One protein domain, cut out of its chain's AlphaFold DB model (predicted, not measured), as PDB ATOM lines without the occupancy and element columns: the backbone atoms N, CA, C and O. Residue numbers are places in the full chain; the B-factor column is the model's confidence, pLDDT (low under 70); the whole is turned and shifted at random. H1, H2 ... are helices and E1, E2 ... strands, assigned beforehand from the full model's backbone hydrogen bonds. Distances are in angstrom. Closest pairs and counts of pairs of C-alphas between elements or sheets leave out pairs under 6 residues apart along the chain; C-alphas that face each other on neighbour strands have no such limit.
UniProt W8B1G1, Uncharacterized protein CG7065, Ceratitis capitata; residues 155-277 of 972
ATOM      1  N   LEU A 155     146.557 192.281 161.571       42.12
ATOM      2  CA  LEU A 155     147.976 191.919 161.664       42.12
ATOM      3  C   LEU A 155     148.832 193.021 162.319       42.12
ATOM      4  O   LEU A 155     149.873 192.722 162.901       42.12
ATOM      5  N   ASP A 156     148.376 194.278 162.307       44.31
ATOM      6  CA  ASP A 156     149.094 195.399 162.933       44.31
ATOM      7  C   ASP A 156     149.242 195.243 164.458       44.31
ATOM      8  O   ASP A 156     150.192 195.770 165.036       44.31
ATOM      9  N   SER A 157     148.412 194.420 165.112       49.84
ATOM     10  CA  SER A 157     148.596 194.051 166.524       49.84
ATOM     11  C   SER A 157     149.913 193.306 166.804       49.84
ATOM     12  O   SER A 157     150.402 193.363 167.928       49.84
ATOM     13  N   PHE A 158     150.526 192.650 165.808       51.25
ATOM     14  CA  PHE A 158     151.841 191.999 165.944       51.25
ATOM     15  C   PHE A 158     153.031 192.962 165.784       51.25
ATOM     16  O   PHE A 158     154.178 192.546 165.962       51.25
ATOM     17  N   LYS A 159     152.788 194.247 165.476       50.31
ATOM     18  CA  LYS A 159     153.844 195.269 165.366       50.31
ATOM     19  C   LYS A 159     154.323 195.802 166.719       50.31
ATOM     20  O   LYS A 159     155.382 196.422 166.756       50.31
ATOM     21  N   ASP A 160     153.602 195.542 167.814       58.03
ATOM     22  CA  ASP A 160     154.060 195.851 169.175       58.03
ATOM     23  C   ASP A 160     155.392 195.115 169.466       58.03
ATOM     24  O   ASP A 160     155.413 193.874 169.493       58.03
ATOM     25  N   PRO A 161     156.510 195.837 169.709       57.84
ATOM     26  CA  PRO A 161     157.801 195.224 170.012       57.84
ATOM     27  C   PRO A 161     157.758 194.315 171.245       57.84
ATOM     28  O   PRO A 161     158.465 193.303 171.288       57.84
ATOM     29  N   LEU A 162     156.910 194.627 172.231       57.09
ATOM     30  CA  LEU A 162     156.720 193.810 173.427       57.09
ATOM     31  C   LEU A 162     156.000 192.508 173.082       57.09
ATOM     32  O   LEU A 162     156.459 191.444 173.498       57.09
ATOM     33  N   LEU A 163     154.929 192.554 172.280       66.00
ATOM     34  CA  LEU A 163     154.235 191.341 171.841       66.00
ATOM     35  C   LEU A 163     155.163 190.448 171.007       66.00
ATOM     36  O   LEU A 163     155.258 189.253 171.285       66.00
ATOM     37  N   LYS A 164     155.923 191.019 170.064       63.97
ATOM     38  CA  LYS A 164     156.922 190.276 169.278       63.97
ATOM     39  C   LYS A 164     157.977 189.612 170.177       63.97
ATOM     40  O   LYS A 164     158.285 188.439 169.986       63.97
ATOM     41  N   THR A 165     158.459 190.321 171.198       61.31
ATOM     42  CA  THR A 165     159.431 189.819 172.195       61.31
ATOM     43  C   THR A 165     158.841 188.766 173.143       61.31
ATOM     44  O   THR A 165     159.568 187.921 173.664       61.31
ATOM     45  N   VAL A 166     157.531 188.783 173.394       67.88
ATOM     46  CA  VAL A 166     156.831 187.730 174.150       67.88
ATOM     47  C   VAL A 166     156.604 186.489 173.282       67.88
ATOM     48  O   VAL A 166     156.757 185.374 173.770       67.88
ATOM     49  N   LEU A 167     156.292 186.659 171.995       69.56
ATOM     50  CA  LEU A 167     156.022 185.556 171.067       69.56
ATOM     51  C   LEU A 167     157.270 184.765 170.657       69.56
ATOM     52  O   LEU A 167     157.128 183.590 170.306       69.56
ATOM     53  N   THR A 168     158.463 185.369 170.715       65.50
ATOM     54  CA  THR A 168     159.755 184.715 170.425       65.50
ATOM     55  C   THR A 168     160.408 184.035 171.630       65.50
ATOM     56  O   THR A 168     161.305 183.218 171.437       65.50
ATOM     57  N   LYS A 169     159.977 184.319 172.867       71.38
ATOM     58  CA  LYS A 169     160.474 183.623 174.067       71.38
ATOM     59  C   LYS A 169     159.930 182.196 174.119       71.38
ATOM     60  O   LYS A 169     158.721 181.999 174.041       71.38
ATOM     61  N   ASP A 170     160.801 181.202 174.290       67.81
ATOM     62  CA  ASP A 170     160.370 179.814 174.504       67.81
ATOM     63  C   ASP A 170     159.615 179.683 175.838       67.81
ATOM     64  O   ASP A 170     160.175 179.843 176.924       67.81
ATOM     65  N   VAL A 171     158.318 179.386 175.746       75.19
ATOM     66  CA  VAL A 171     157.435 179.160 176.895       75.19
ATOM     67  C   VAL A 171     157.703 177.766 177.462       75.19
ATOM     68  O   VAL A 171     157.293 176.762 176.886       75.19
ATOM     69  N   MET A 172     158.399 177.696 178.598       69.94
ATOM     70  CA  MET A 172     158.786 176.419 179.214       69.94
ATOM     71  C   MET A 172     157.706 175.838 180.142       69.94
ATOM     72  O   MET A 172     157.619 174.613 180.268       69.94
ATOM     73  N   ASN A 173     156.851 176.671 180.754       74.94
ATOM     74  CA  ASN A 173     155.752 176.218 181.615       74.94
ATOM     75  C   ASN A 173     154.370 176.647 181.076       74.94
ATOM     76  O   ASN A 173     154.226 177.748 180.548       74.94
ATOM     77  N   PRO A 174     153.300 175.844 181.275       75.25
ATOM     78  CA  PRO A 174     151.926 176.193 180.874       75.25
ATOM     79  C   PRO A 174     151.342 177.480 181.483       75.25
ATOM     80  O   PRO A 174     150.281 177.935 181.047       75.25
ATOM     81  N   GLU A 175     151.992 178.041 182.500       73.50
ATOM     82  CA  GLU A 175     151.587 179.269 183.190       73.50
ATOM     83  C   GLU A 175     152.223 180.523 182.562       73.50
ATOM     84  O   GLU A 175     151.563 181.563 182.507       73.50
ATOM     85  N   ASP A 176     153.407 180.387 181.945       75.00
ATOM     86  CA  ASP A 176     154.163 181.464 181.279       75.00
ATOM     87  C   ASP A 176     153.534 181.914 179.940       75.00
ATOM     88  O   ASP A 176     154.023 182.827 179.277       75.00
ATOM     89  N   PHE A 177     152.420 181.300 179.528       78.25
ATOM     90  CA  PHE A 177     151.610 181.747 178.394       78.25
ATOM     91  C   PHE A 177     150.971 183.119 178.685       78.25
ATOM     92  O   PHE A 177     149.906 183.203 179.314       78.25
ATOM     93  N   LEU A 178     151.599 184.195 178.210       74.56
ATOM     94  CA  LEU A 178     151.150 185.580 178.411       74.56
ATOM     95  C   LEU A 178     150.143 186.087 177.363       74.56
ATOM     96  O   LEU A 178     149.461 187.074 177.636       74.56
ATOM     97  N   VAL A 179     150.025 185.428 176.205       81.00
ATOM     98  CA  VAL A 179     149.172 185.851 175.077       81.00
ATOM     99  C   VAL A 179     148.000 184.886 174.899       81.00
ATOM    100  O   VAL A 179     148.208 183.683 174.756       81.00
ATOM    101  N   GLU A 180     146.772 185.398 174.875       83.06
ATOM    102  CA  GLU A 180     145.565 184.677 174.452       83.06
ATOM    103  C   GLU A 180     145.120 185.172 173.070       83.06
ATOM    104  O   GLU A 180     145.085 186.376 172.823       83.06
ATOM    105  N   VAL A 181     144.772 184.244 172.180       86.12
ATOM    106  CA  VAL A 181     144.264 184.500 170.831       86.12
ATOM    107  C   VAL A 181     142.919 183.796 170.671       86.12
ATOM    108  O   VAL A 181     142.840 182.567 170.728       86.12
ATOM    109  N   LYS A 182     141.864 184.577 170.442       85.62
ATOM    110  CA  LYS A 182     140.560 184.077 169.997       85.62
ATOM    111  C   LYS A 182     140.516 184.064 168.470       85.62
ATOM    112  O   LYS A 182     140.968 185.021 167.843       85.62
ATOM    113  N   LEU A 183     139.999 182.976 167.899       84.56
ATOM    114  CA  LEU A 183     139.857 182.761 166.458       84.56
ATOM    115  C   LEU A 183     138.402 182.403 166.096       84.56
ATOM    116  O   LEU A 183     137.777 181.645 166.849       84.56
ATOM    117  N   PRO A 184     137.910 182.835 164.917       84.69
ATOM    118  CA  PRO A 184     136.714 182.278 164.287       84.69
ATOM    119  C   PRO A 184     136.787 180.753 164.155       84.69
ATOM    120  O   PRO A 184     137.872 180.174 164.071       84.69
ATOM    121  N   LEU A 185     135.627 180.087 164.102       81.94
ATOM    122  CA  LEU A 185     135.555 178.620 164.088       81.94
ATOM    123  C   LEU A 185     136.344 178.006 162.921       81.94
ATOM    124  O   LEU A 185     137.099 177.057 163.126       81.94
ATOM    125  N   ASP A 186     136.219 178.573 161.720       80.06
ATOM    126  CA  ASP A 186     136.929 178.091 160.532       80.06
ATOM    127  C   ASP A 186     138.454 178.206 160.681       80.06
ATOM    128  O   ASP A 186     139.190 177.299 160.294       80.06
ATOM    129  N   ASP A 187     138.946 179.283 161.298       83.00
ATOM    130  CA  ASP A 187     140.379 179.496 161.520       83.00
ATOM    131  C   ASP A 187     140.935 178.615 162.638       83.00
ATOM    132  O   ASP A 187     142.051 178.105 162.526       83.00
ATOM    133  N   LEU A 188     140.132 178.350 163.671       84.94
ATOM    134  CA  LEU A 188     140.448 177.393 164.731       84.94
ATOM    135  C   LEU A 188     140.585 175.958 164.181       84.94
ATOM    136  O   LEU A 188     141.437 175.194 164.636       84.94
ATOM    137  N   LEU A 189     139.783 175.603 163.170       84.88
ATOM    138  CA  LEU A 189     139.845 174.321 162.451       84.88
ATOM    139  C   LEU A 189     140.963 174.254 161.392       84.88
ATOM    140  O   LEU A 189     141.325 173.158 160.952       84.88
ATOM    141  N   ASN A 190     141.530 175.403 161.012       85.31
ATOM    142  CA  ASN A 190     142.676 175.532 160.108       85.31
ATOM    143  C   ASN A 190     144.023 175.714 160.840       85.31
ATOM    144  O   ASN A 190     145.054 175.861 160.182       85.31
ATOM    145  N   LEU A 191     144.051 175.674 162.179       87.69
ATOM    146  CA  LEU A 191     145.301 175.613 162.945       87.69
ATOM    147  C   LEU A 191     146.037 174.293 162.692       87.69
ATOM    148  O   LEU A 191     145.478 173.207 162.878       87.69
ATOM    149  N   GLU A 192     147.325 174.380 162.370       87.12
ATOM    150  CA  GLU A 192     148.212 173.229 162.195       87.12
ATOM    151  C   GLU A 192     149.369 173.249 163.198       87.12
ATOM    152  O   GLU A 192     149.927 174.304 163.489       87.12
ATOM    153  N   PHE A 193     149.767 172.077 163.692       90.06
ATOM    154  CA  PHE A 193     150.905 171.886 164.594       90.06
ATOM    155  C   PHE A 193     151.926 170.900 164.013       90.06
ATOM    156  O   PHE A 193     151.587 170.027 163.211       90.06
ATOM    157  N   CYS A 194     153.181 171.050 164.431       86.00
ATOM    158  CA  CYS A 194     154.335 170.294 163.955       86.00
ATOM    159  C   CYS A 194     155.024 169.573 165.128       86.00
ATOM    160  O   CYS A 194     155.264 170.180 166.174       86.00
ATOM    161  N   VAL A 195     155.336 168.282 164.958       78.75
ATOM    162  CA  VAL A 195     155.961 167.412 165.989       78.75
ATOM    163  C   VAL A 195     157.215 166.714 165.459       78.75
ATOM    164  O   VAL A 195     158.198 166.571 166.178       78.75
ATOM    165  N   GLU A 196     157.204 166.330 164.186       77.69
ATOM    166  CA  GLU A 196     158.384 165.915 163.427       77.69
ATOM    167  C   GLU A 196     158.666 166.988 162.375       77.69
ATOM    168  O   GLU A 196     157.720 167.572 161.840       77.69
ATOM    169  N   LYS A 197     159.943 167.239 162.055       67.31
ATOM    170  CA  LYS A 197     160.298 168.194 160.996       67.31
ATOM    171  C   LYS A 197     159.553 167.843 159.700       67.31
ATOM    172  O   LYS A 197     159.396 166.672 159.358       67.31
ATOM    173  N   ASP A 198     159.056 168.883 159.040       70.19
ATOM    174  CA  ASP A 198     158.327 168.842 157.767       70.19
ATOM    175  C   ASP A 198     156.970 168.105 157.763       70.19
ATOM    176  O   ASP A 198     156.361 167.952 156.703       70.19
ATOM    177  N   LYS A 199     156.413 167.734 158.932       81.00
ATOM    178  CA  LYS A 199     155.049 167.179 159.049       81.00
ATOM    179  C   LYS A 199     154.128 168.061 159.890       81.00
ATOM    180  O   LYS A 199     154.286 168.181 161.104       81.00
ATOM    181  N   TRP A 200     153.112 168.610 159.228       85.69
ATOM    182  CA  TRP A 200     152.076 169.450 159.826       85.69
ATOM    183  C   TRP A 200     150.746 168.695 159.912       85.69
ATOM    184  O   TRP A 200     150.329 168.036 158.960       85.69
ATOM    185  N   PHE A 201     150.078 168.794 161.061       85.44
ATOM    186  CA  PHE A 201     148.811 168.125 161.355       85.44
ATOM    187  C   PHE A 201     147.786 169.149 161.843       85.44
ATOM    188  O   PHE A 201     148.133 170.027 162.628       85.44
ATOM    189  N   ARG A 202     146.511 169.032 161.448       87.69
ATOM    190  CA  ARG A 202     145.460 169.918 161.984       87.69
ATOM    191  C   ARG A 202     145.254 169.675 163.475       87.69
ATOM    192  O   ARG A 202     145.085 168.534 163.906       87.69
ATOM    193  N   MET A 203     145.244 170.752 164.253       86.81
ATOM    194  CA  MET A 203     145.140 170.710 165.710       86.81
ATOM    195  C   MET A 203     143.766 170.228 166.178       86.81
ATOM    196  O   MET A 203     143.694 169.439 167.123       86.81
ATOM    197  N   VAL A 204     142.701 170.674 165.504       87.69
ATOM    198  CA  VAL A 204     141.307 170.300 165.767       87.69
ATOM    199  C   VAL A 204     140.666 169.801 164.470       87.69
ATOM    200  O   VAL A 204     140.804 170.426 163.423       87.69
ATOM    201  N   THR A 205     139.953 168.677 164.526       84.62
ATOM    202  CA  THR A 205     139.177 168.141 163.396       84.62
ATOM    203  C   THR A 205     137.728 167.864 163.796       84.62
ATOM    204  O   THR A 205     137.444 167.491 164.934       84.62
ATOM    205  N   VAL A 206     136.793 168.060 162.863       83.25
ATOM    206  CA  VAL A 206     135.351 167.827 163.069       83.25
ATOM    207  C   VAL A 206     134.958 166.461 162.513       83.25
ATOM    208  O   VAL A 206     135.353 166.102 161.401       83.25
ATOM    209  N   ASN A 207     134.134 165.705 163.241       75.50
ATOM    210  CA  ASN A 207     133.500 164.515 162.681       75.50
ATOM    211  C   ASN A 207     132.325 164.912 161.766       75.50
ATOM    212  O   ASN A 207     131.282 165.370 162.240       75.50
ATOM    213  N   LYS A 208     132.495 164.666 160.458       55.66
ATOM    214  CA  LYS A 208     131.546 164.992 159.375       55.66
ATOM    215  C   LYS A 208     130.122 164.445 159.559       55.66
ATOM    216  O   LYS A 208     129.216 164.920 158.896       55.66
ATOM    217  N   ILE A 209     129.924 163.436 160.410       54.06
ATOM    218  CA  ILE A 209     128.617 162.782 160.597       54.06
ATOM    219  C   ILE A 209     127.692 163.590 161.528       54.06
ATOM    220  O   ILE A 209     126.481 163.419 161.474       54.06
ATOM    221  N   ALA A 210     128.243 164.457 162.391       56.75
ATOM    222  CA  ALA A 210     127.468 165.087 163.468       56.75
ATOM    223  C   ALA A 210     127.720 166.587 163.689       56.75
ATOM    224  O   ALA A 210     126.925 167.208 164.385       56.75
ATOM    225  N   HIS A 211     128.817 167.161 163.172       57.81
ATOM    226  CA  HIS A 211     129.268 168.560 163.370       57.81
ATOM    227  C   HIS A 211     129.509 169.026 164.828       57.81
ATOM    228  O   HIS A 211     130.286 169.945 165.058       57.81
ATOM    229  N   THR A 212     128.941 168.347 165.823       65.75
ATOM    230  CA  THR A 212     129.049 168.628 167.261       65.75
ATOM    231  C   THR A 212     130.238 167.944 167.937       65.75
ATOM    232  O   THR A 212     130.607 168.319 169.049       65.75
ATOM    233  N   LYS A 213     130.856 166.940 167.299       79.31
ATOM    234  CA  LYS A 213     131.993 166.191 167.856       79.31
ATOM    235  C   LYS A 213     133.309 166.625 167.215       79.31
ATOM    236  O   LYS A 213     133.566 166.338 166.044       79.31
ATOM    237  N   PHE A 214     134.157 167.237 168.029       86.50
ATOM    238  CA  PHE A 214     135.500 167.687 167.682       86.50
ATOM    239  C   PHE A 214     136.549 166.717 168.242       86.50
ATOM    240  O   PHE A 214     136.322 166.036 169.244       86.50
ATOM    241  N   TYR A 215     137.717 166.664 167.614       86.50
ATOM    242  CA  TYR A 215     138.872 165.898 168.068       86.50
ATOM    243  C   TYR A 215     140.118 166.778 168.040       86.50
ATOM    244  O   TYR A 215     140.492 167.285 166.986       86.50
ATOM    245  N   CYS A 216     140.774 166.949 169.187       89.50
ATOM    246  CA  CYS A 216     142.085 167.572 169.241       89.50
ATOM    247  C   CYS A 216     143.165 166.508 169.036       89.50
ATOM    248  O   CYS A 216     143.381 165.666 169.913       89.50
ATOM    249  N   ALA A 217     143.860 166.568 167.900       85.69
ATOM    250  CA  ALA A 217     144.912 165.614 167.555       85.69
ATOM    251  C   ALA A 217     146.152 165.764 168.451       85.69
ATOM    252  O   ALA A 217     146.725 164.760 168.860       85.69
ATOM    253  N   LEU A 218     146.503 166.995 168.838       86.06
ATOM    254  CA  LEU A 218     147.628 167.290 169.735       86.06
ATOM    255  C   LEU A 218     147.463 166.669 171.139       86.06
ATOM    256  O   LEU A 218     148.441 166.311 171.788       86.06
ATOM    257  N   CYS A 219     146.226 166.521 171.618       85.19
ATOM    258  CA  CYS A 219     145.926 165.924 172.925       85.19
ATOM    259  C   CYS A 219     145.302 164.524 172.858       85.19
ATOM    260  O   CYS A 219     145.023 163.946 173.910       85.19
ATOM    261  N   SER A 220     145.029 164.005 171.659       86.44
ATOM    262  CA  SER A 220     144.228 162.798 171.420       86.44
ATOM    263  C   SER A 220     142.906 162.766 172.207       86.44
ATOM    264  O   SER A 220     142.533 161.741 172.784       86.44
ATOM    265  N   LYS A 221     142.197 163.903 172.265       84.88
ATOM    266  CA  LYS A 221     140.953 164.080 173.041       84.88
ATOM    267  C   LYS A 221     139.759 164.418 172.155       84.88
ATOM    268  O   LYS A 221     139.867 165.247 171.258       84.88
ATOM    269  N   PHE A 222     138.601 163.844 172.475       85.06
ATOM    270  CA  PHE A 222     137.316 164.266 171.915       85.06
ATOM    271  C   PHE A 222     136.676 165.362 172.769       85.06
ATOM    272  O   PHE A 222     136.733 165.299 173.995       85.06
ATOM    273  N   CYS A 223     136.050 166.325 172.100       84.38
ATOM    274  CA  CYS A 223     135.270 167.414 172.682       84.38
ATOM    275  C   CYS A 223     133.872 167.409 172.032       84.38
ATOM    276  O   CYS A 223     133.727 167.009 170.871       84.38
ATOM    277  N   PHE A 224     132.844 167.822 172.769       83.44
ATOM    278  CA  PHE A 224     131.441 167.786 172.351       83.44
ATOM    279  C   PHE A 224     130.839 169.192 172.498       83.44
ATOM    280  O   PHE A 224     130.606 169.661 173.608       83.44
ATOM    281  N   GLY A 225     130.635 169.885 171.379       79.25
ATOM    282  CA  GLY A 225     130.268 171.304 171.338       79.25
ATOM    283  C   GLY A 225     131.460 172.254 171.535       79.25
ATOM    284  O   GLY A 225     132.455 171.910 172.176       79.25
ATOM    285  N   ILE A 226     131.348 173.464 170.973       78.25
ATOM    286  CA  ILE A 226     132.442 174.449 170.876       78.25
ATOM    287  C   ILE A 226     132.974 174.923 172.237       78.25
ATOM    288  O   ILE A 226     134.180 175.089 172.392       78.25
ATOM    289  N   ILE A 227     132.109 175.034 173.252       78.69
ATOM    290  CA  ILE A 227     132.494 175.417 174.624       78.69
ATOM    291  C   ILE A 227     133.542 174.436 175.173       78.69
ATOM    292  O   ILE A 227     134.611 174.844 175.615       78.69
ATOM    293  N   THR A 228     133.304 173.127 175.026       83.50
ATOM    294  CA  THR A 228     134.253 172.101 175.493       83.50
ATOM    295  C   THR A 228     135.556 172.069 174.686       83.50
ATOM    296  O   THR A 228     136.562 171.563 175.183       83.50
ATOM    297  N   VAL A 229     135.570 172.619 173.464       83.62
ATOM    298  CA  VAL A 229     136.805 172.849 172.697       83.62
ATOM    299  C   VAL A 229     137.561 174.044 173.276       83.62
ATOM    300  O   VAL A 229     138.753 173.912 173.531       83.62
ATOM    301  N   GLU A 230     136.902 175.177 173.545       84.50
ATOM    302  CA  GLU A 230     137.554 176.347 174.154       84.50
ATOM    303  C   GLU A 230     138.148 176.005 175.534       84.50
ATOM    304  O   GLU A 230     139.334 176.257 175.767       84.50
ATOM    305  N   ASP A 231     137.387 175.324 176.398       84.62
ATOM    306  CA  ASP A 231     137.868 174.804 177.687       84.62
ATOM    307  C   ASP A 231     139.039 173.826 177.522       84.62
ATOM    308  O   ASP A 231     139.996 173.827 178.306       84.62
ATOM    309  N   HIS A 232     138.999 172.980 176.486       88.31
ATOM    310  CA  HIS A 232     140.076 172.040 176.214       88.31
ATOM    311  C   HIS A 232     141.375 172.749 175.811       88.31
ATOM    312  O   HIS A 232     142.417 172.446 176.403       88.31
ATOM    313  N   LEU A 233     141.319 173.675 174.846       87.06
ATOM    314  CA  LEU A 233     142.477 174.416 174.329       87.06
ATOM    315  C   LEU A 233     143.094 175.322 175.407       87.06
ATOM    316  O   LEU A 233     144.314 175.368 175.580       87.06
ATOM    317  N   LYS A 234     142.253 175.972 176.222       85.62
ATOM    318  CA  LYS A 234     142.693 176.769 177.378       85.62
ATOM    319  C   LYS A 234     143.193 175.913 178.545       85.62
ATOM    320  O   LYS A 234     143.928 176.415 179.403       85.62
ATOM    321  N   GLY A 235     142.838 174.631 178.590       84.62
ATOM    322  CA  GLY A 235     143.205 173.703 179.652       84.62
ATOM    323  C   GLY A 235     144.704 173.387 179.715       84.62
ATOM    324  O   GLY A 235     145.382 173.213 178.704       84.62
ATOM    325  N   TYR A 236     145.228 173.211 180.935       84.69
ATOM    326  CA  TYR A 236     146.648 172.909 181.201       84.69
ATOM    327  C   TYR A 236     147.187 171.716 180.385       84.69
ATOM    328  O   TYR A 236     148.353 171.709 179.995       84.69
ATOM    329  N   THR A 237     146.360 170.694 180.106       82.88
ATOM    330  CA  THR A 237     146.793 169.548 179.281       82.88
ATOM    331  C   THR A 237     147.170 169.955 177.863       82.88
ATOM    332  O   THR A 237     148.127 169.406 177.331       82.88
ATOM    333  N   HIS A 238     146.435 170.901 177.274       88.62
ATOM    334  CA  HIS A 238     146.675 171.348 175.909       88.62
ATOM    335  C   HIS A 238     147.928 172.214 175.843       88.62
ATOM    336  O   HIS A 238     148.866 171.855 175.143       88.62
ATOM    337  N   LYS A 239     148.020 173.238 176.699       87.81
ATOM    338  CA  LYS A 239     149.224 174.072 176.864       87.81
ATOM    339  C   LYS A 239     150.504 173.249 177.066       87.81
ATOM    340  O   LYS A 239     151.511 173.520 176.422       87.81
ATOM    341  N   LYS A 240     150.475 172.197 177.899       84.62
ATOM    342  CA  LYS A 240     151.649 171.323 178.094       84.62
ATOM    343  C   LYS A 240     151.991 170.466 176.866       84.62
ATOM    344  O   LYS A 240     153.170 170.225 176.630       84.62
ATOM    345  N   ALA A 241     151.004 170.005 176.097       84.25
ATOM    346  CA  ALA A 241     151.260 169.309 174.834       84.25
ATOM    347  C   ALA A 241     151.815 170.274 173.768       84.25
ATOM    348  O   ALA A 241     152.766 169.946 173.070       84.25
ATOM    349  N   GLN A 242     151.270 171.490 173.720       88.06
ATOM    350  CA  GLN A 242     151.625 172.574 172.808       88.06
ATOM    351  C   GLN A 242     153.065 173.084 172.976       88.06
ATOM    352  O   GLN A 242     153.733 173.326 171.974       88.06
ATOM    353  N   ILE A 243     153.579 173.175 174.209       85.38
ATOM    354  CA  ILE A 243     155.008 173.451 174.470       85.38
ATOM    355  C   ILE A 243     155.911 172.392 173.811       85.38
ATOM    356  O   ILE A 243     156.999 172.709 173.338       85.38
ATOM    357  N   GLY A 244     155.447 171.138 173.750       80.19
ATOM    358  CA  GLY A 244     156.147 170.019 173.116       80.19
ATOM    359  C   GLY A 244     156.096 169.998 171.583       80.19
ATOM    360  O   GLY A 244     156.695 169.107 170.984       80.19
ATOM    361  N   CYS A 245     155.403 170.942 170.939       84.50
ATOM    362  CA  CYS A 245     155.427 171.097 169.486       84.50
ATOM    363  C   CYS A 245     156.693 171.829 169.022       84.50
ATOM    364  O   CYS A 245     157.174 172.758 169.674       84.50
ATOM    365  N   ILE A 246     157.168 171.488 167.822       81.62
ATOM    366  CA  ILE A 246     158.193 172.264 167.107       81.62
ATOM    367  C   ILE A 246     157.638 173.657 166.774       81.62
ATOM    368  O   ILE A 246     158.316 174.665 166.957       81.62
ATOM    369  N   GLY A 247     156.382 173.719 166.325       83.19
ATOM    370  CA  GLY A 247     155.692 174.962 166.001       83.19
ATOM    371  C   GLY A 247     154.203 174.756 165.737       83.19
ATOM    372  O   GLY A 247     153.729 173.623 165.618       83.19
ATOM    373  N   ILE A 248     153.479 175.869 165.649       86.88
ATOM    374  CA  ILE A 248     152.072 175.965 165.240       86.88
ATOM    375  C   ILE A 248     151.986 177.058 164.166       86.88
ATOM    376  O   ILE A 248     152.827 177.954 164.157       86.88
ATOM    377  N   ARG A 249     151.025 176.952 163.243       83.38
ATOM    378  CA  ARG A 249     150.746 177.946 162.194       83.38
ATOM    379  C   ARG A 249     149.253 178.015 161.865       83.38
ATOM    380  O   ARG A 249     148.520 177.054 162.098       83.38
ATOM    381  N   SER A 250     148.829 179.118 161.254       82.94
ATOM    382  CA  SER A 250     147.567 179.229 160.510       82.94
ATOM    383  C   SER A 250     147.869 179.540 159.041       82.94
ATOM    384  O   SER A 250     148.913 180.110 158.722       82.94
ATOM    385  N   SER A 251     146.957 179.176 158.138       71.69
ATOM    386  CA  SER A 251     147.010 179.576 156.728       71.69
ATOM    387  C   SER A 251     146.731 181.071 156.521       71.69
ATOM    388  O   SER A 251     147.285 181.652 155.590       71.69
ATOM    389  N   ARG A 252     145.915 181.695 157.389       68.38
ATOM    390  CA  ARG A 252     145.636 183.144 157.371       68.38
ATOM    391  C   ARG A 252     146.657 183.934 158.192       68.38
ATOM    392  O   ARG A 252     147.228 184.905 157.706       68.38
ATOM    393  N   TYR A 253     146.943 183.489 159.417       76.12
ATOM    394  CA  TYR A 253     147.757 184.242 160.380       76.12
ATOM    395  C   TYR A 253     149.159 183.638 160.550       76.12
ATOM    396  O   TYR A 253     149.333 182.608 161.208       76.12
ATOM    397  N   LYS A 254     150.170 184.292 159.966       69.12
ATOM    398  CA  LYS A 254     151.565 183.807 159.934       69.12
ATOM    399  C   LYS A 254     152.313 183.999 161.257       69.12
ATOM    400  O   LYS A 254     153.160 183.179 161.591       69.12
ATOM    401  N   ASP A 255     151.968 185.034 162.018       69.75
ATOM    402  CA  ASP A 255     152.647 185.428 163.263       69.75
ATOM    403  C   ASP A 255     152.145 184.676 164.517       69.75
ATOM    404  O   ASP A 255     152.596 184.924 165.636       69.75
ATOM    405  N   LEU A 256     151.223 183.717 164.350       78.81
ATOM    406  CA  LEU A 256     150.778 182.831 165.427       78.81
ATOM    407  C   LEU A 256     151.848 181.783 165.747       78.81
ATOM    408  O   LEU A 256     152.003 180.809 165.015       78.81
ATOM    409  N   THR A 257     152.532 181.936 166.882       81.19
ATOM    410  CA  THR A 257     153.531 180.970 167.365       81.19
ATOM    411  C   THR A 257     152.946 180.002 168.398       81.19
ATOM    412  O   THR A 257     151.900 180.252 169.000       81.19
ATOM    413  N   LYS A 258     153.675 178.912 168.692       81.56
ATOM    414  CA  LYS A 258     153.319 177.937 169.744       81.56
ATOM    415  C   LYS A 258     153.161 178.542 171.154       81.56
ATOM    416  O   LYS A 258     152.689 177.841 172.043       81.56
ATOM    417  N   ASN A 259     153.515 179.813 171.353       82.00
ATOM    418  CA  ASN A 259     153.470 180.527 172.630       82.00
ATOM    419  C   ASN A 259     152.124 181.260 172.881       82.00
ATOM    420  O   ASN A 259     151.949 181.884 173.929       82.00
ATOM    421  N   CYS A 260     151.155 181.166 171.959       84.00
ATOM    422  CA  CYS A 260     149.788 181.691 172.107       84.00
ATOM    423  C   CYS A 260     148.820 180.678 172.747       84.00
ATOM    424  O   CYS A 260     148.782 179.521 172.343       84.00
ATOM    425  N   ILE A 261     147.945 181.102 173.665       85.00
ATOM    426  CA  ILE A 261     146.777 180.301 174.076       85.00
ATOM    427  C   ILE A 261     145.686 180.470 173.020       85.00
ATOM    428  O   ILE A 261     145.169 181.573 172.872       85.00
ATOM    429  N   TYR A 262     145.291 179.400 172.335       88.69
ATOM    430  CA  TYR A 262     144.181 179.454 171.381       88.69
ATOM    431  C   TYR A 262     142.821 179.256 172.065       88.69
ATOM    432  O   TYR A 262     142.689 178.490 173.022       88.69
ATOM    433  N   GLY A 263     141.799 179.928 171.546       85.38
ATOM    434  CA  GLY A 263     140.402 179.762 171.938       85.38
ATOM    435  C   GLY A 263     139.454 180.176 170.816       85.38
ATOM    436  O   GLY A 263     139.871 180.767 169.821       85.38
ATOM    437  N   TYR A 264     138.170 179.873 170.978       84.56
ATOM    438  CA  TYR A 264     137.131 180.313 170.050       84.56
ATOM    439  C   TYR A 264     136.752 181.783 170.291       84.56
ATOM    440  O   TYR A 264     136.852 182.289 171.409       84.56
ATOM    441  N   GLY A 265     136.308 182.477 169.252       78.81
ATOM    442  CA  GLY A 265     135.607 183.754 169.318       78.81
ATOM    443  C   GLY A 265     134.860 184.003 168.013       78.81
ATOM    444  O   GLY A 265     135.153 183.372 167.001       78.81
ATOM    445  N   GLU A 266     133.895 184.916 168.029       72.94
ATOM    446  CA  GLU A 266     133.173 185.327 166.816       72.94
ATOM    447  C   GLU A 266     134.094 186.114 165.866       72.94
ATOM    448  O   GLU A 266     134.018 185.959 164.651       72.94
ATOM    449  N   GLU A 267     135.057 186.853 166.429       71.56
ATOM    450  CA  GLU A 267     136.131 187.537 165.708       71.56
ATOM    451  C   GLU A 267     137.533 187.077 166.133       71.56
ATOM    452  O   GLU A 267     137.751 186.558 167.233       71.56
ATOM    453  N   PHE A 268     138.521 187.386 165.284       77.31
ATOM    454  CA  PHE A 268     139.933 187.397 165.666       77.31
ATOM    455  C   PHE A 268     140.208 188.486 166.717       77.31
ATOM    456  O   PHE A 268     139.931 189.669 166.481       77.31
ATOM    457  N   ALA A 269     140.804 188.104 167.850       76.31
ATOM    458  CA  ALA A 269     141.235 189.033 168.897       76.31
ATOM    459  C   ALA A 269     142.446 188.505 169.683       76.31
ATOM    460  O   ALA A 269     142.506 187.322 170.020       76.31
ATOM    461  N   ILE A 270     143.373 189.398 170.047       79.56
ATOM    462  CA  ILE A 270     144.557 189.098 170.870       79.56
ATOM    463  C   ILE A 270     144.423 189.802 172.226       79.56
ATOM    464  O   ILE A 270     144.008 190.959 172.287       79.56
ATOM    465  N   LYS A 271     144.779 189.125 173.324       77.50
ATOM    466  CA  LYS A 271     144.818 189.697 174.680       77.50
ATOM    467  C   LYS A 271     146.101 189.300 175.411       77.50
ATOM    468  O   LYS A 271     146.358 188.117 175.625       77.50
ATOM    469  N   THR A 272     146.868 190.289 175.864       75.06
ATOM    470  CA  THR A 272     148.074 190.082 176.685       75.06
ATOM    471  C   THR A 272     147.740 190.205 178.173       75.06
ATOM    472  O   THR A 272     147.115 191.177 178.605       75.06
ATOM    473  N   LYS A 273     148.172 189.241 178.994       66.38
ATOM    474  CA  LYS A 273     147.945 189.240 180.450       66.38
ATOM    475  C   LYS A 273     148.755 190.344 181.148       66.38
ATOM    476  O   LYS A 273     149.923 190.159 181.478       66.38
ATOM    477  N   ARG A 274     148.110 191.476 181.453       46.75
ATOM    478  CA  ARG A 274     148.714 192.678 182.082       46.75
ATOM    479  C   ARG A 274     149.336 192.499 183.488       46.75
ATOM    480  O   ARG A 274     149.863 193.467 184.022       46.75
ATOM    481  N   GLN A 275     149.295 191.318 184.112       45.44
ATOM    482  CA  GLN A 275     149.680 191.143 185.526       45.44
ATOM    483  C   GLN A 275     151.180 190.902 185.806       45.44
ATOM    484  O   GLN A 275     151.553 190.867 186.974       45.44
ATOM    485  N   LEU A 276     152.052 190.799 184.792       44.75
ATOM    486  CA  LEU A 276     153.510 190.634 184.998       44.75
ATOM    487  C   LEU A 276     154.410 191.669 184.295       44.75
ATOM    488  O   LEU A 276     155.623 191.652 184.494       44.75
ATOM    489  N   THR A 277     153.857 192.623 183.539       36.56
ATOM    490  CA  THR A 277     154.667 193.640 182.834       36.56
ATOM    491  C   THR A 277     155.404 194.594 183.779       36.56
ATOM    492  O   THR A 277     156.520 195.004 183.471       36.56
TER     493      THR A 277
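This is residues 155 to 277 of the 972 residues of the protein "Uncharacterized protein CG7065" of Ceratitis capitata (UniProt W8B1G1). Three small three-stranded sheets stand in this domain together with five short helices: the sheet E8 E1 E9 near the middle, the meander E4 E5 E6 towards one end of the longest axis, and the sheet E3 E2 E7 to one side. Helix H4 sits between the first two, beside E8 and over E5 and E6; H1 and H2 lie towards the other end. The printed part has 123 residues, in the order H1 H2 E1 H3 E2 E3 E4 E5 E6 H4 H5 E7 E8 E9, and its class is mixed, helices and strands. Sheet E8 E1 E9 is mixed, the other two antiparallel. The whole is compact, with a radius of gyration of the C-alphas of 14.0 A and spans of 45 by 32 by 25 A.

Find C-alpha 179 at (149.172, 185.851, 175.077); from there E1, residues 179 to 183, runs 13.1 A. Beside it look for E8, residues 260 to 264, 12.9 A, and E9, residues 269 to 272, which ends at C-alpha 272 (148.074, 190.082, 176.685). The second sheet holds E2, residues 192 to 196, 12.6 A, E3, residues 199 to 202, and E7, residues 247 to 249. The third holds E4, residues 204 to 206, E5, residues 213 to 216, and E6, residues 221 to 224. The helices are H1, residues 155 to 159, H2, residues 161 to 167, H3, residues 185 to 189, H4, residues 226 to 234, 12.4 A, and H5, residues 236 to 243, 10.7 A.

E8 and E1 are parallel, with N 181 and O 261 2.8 A apart; E1 and E9 are antiparallel, with N 180 and O 271 2.9 A apart. H4 is on this sheet, its C-alpha 230 5.0 A from C-alpha 263 of E8. H4 is also on the meander, each strand the antiparallel neighbour of the one before: it runs along E5, at 10 degrees on the local plane, its height over the sheet 9.3 A. There N 205 and O 215 are 2.9 A apart, and N 214 and O 223 2.9 A. E3 runs on into E4 at 53 degrees. E2 and E3 form a hairpin, with N 193 and O 201 2.8 A apart; E2 and E7 are antiparallel, with N 192 and O 249 2.9 A apart. H2, H3 and H5 only graze the first sheet. In H2, H3, H4 and H5 every O i to N i+4 pair is within hydrogen-bond range; H1 has 0 of 1, but 2 of 2 O i to N i+3 pairs.

The farthest C-alphas, of Ile 209 and Thr 277, are 46.1 A apart. The printed part has no cut; the link from H2 to E1, 11 residues, is long. Mean pLDDT of the printed part is 76.5; look for values under 70 at residues 155 to 168, 208 to 212 and 273 to 277, among them.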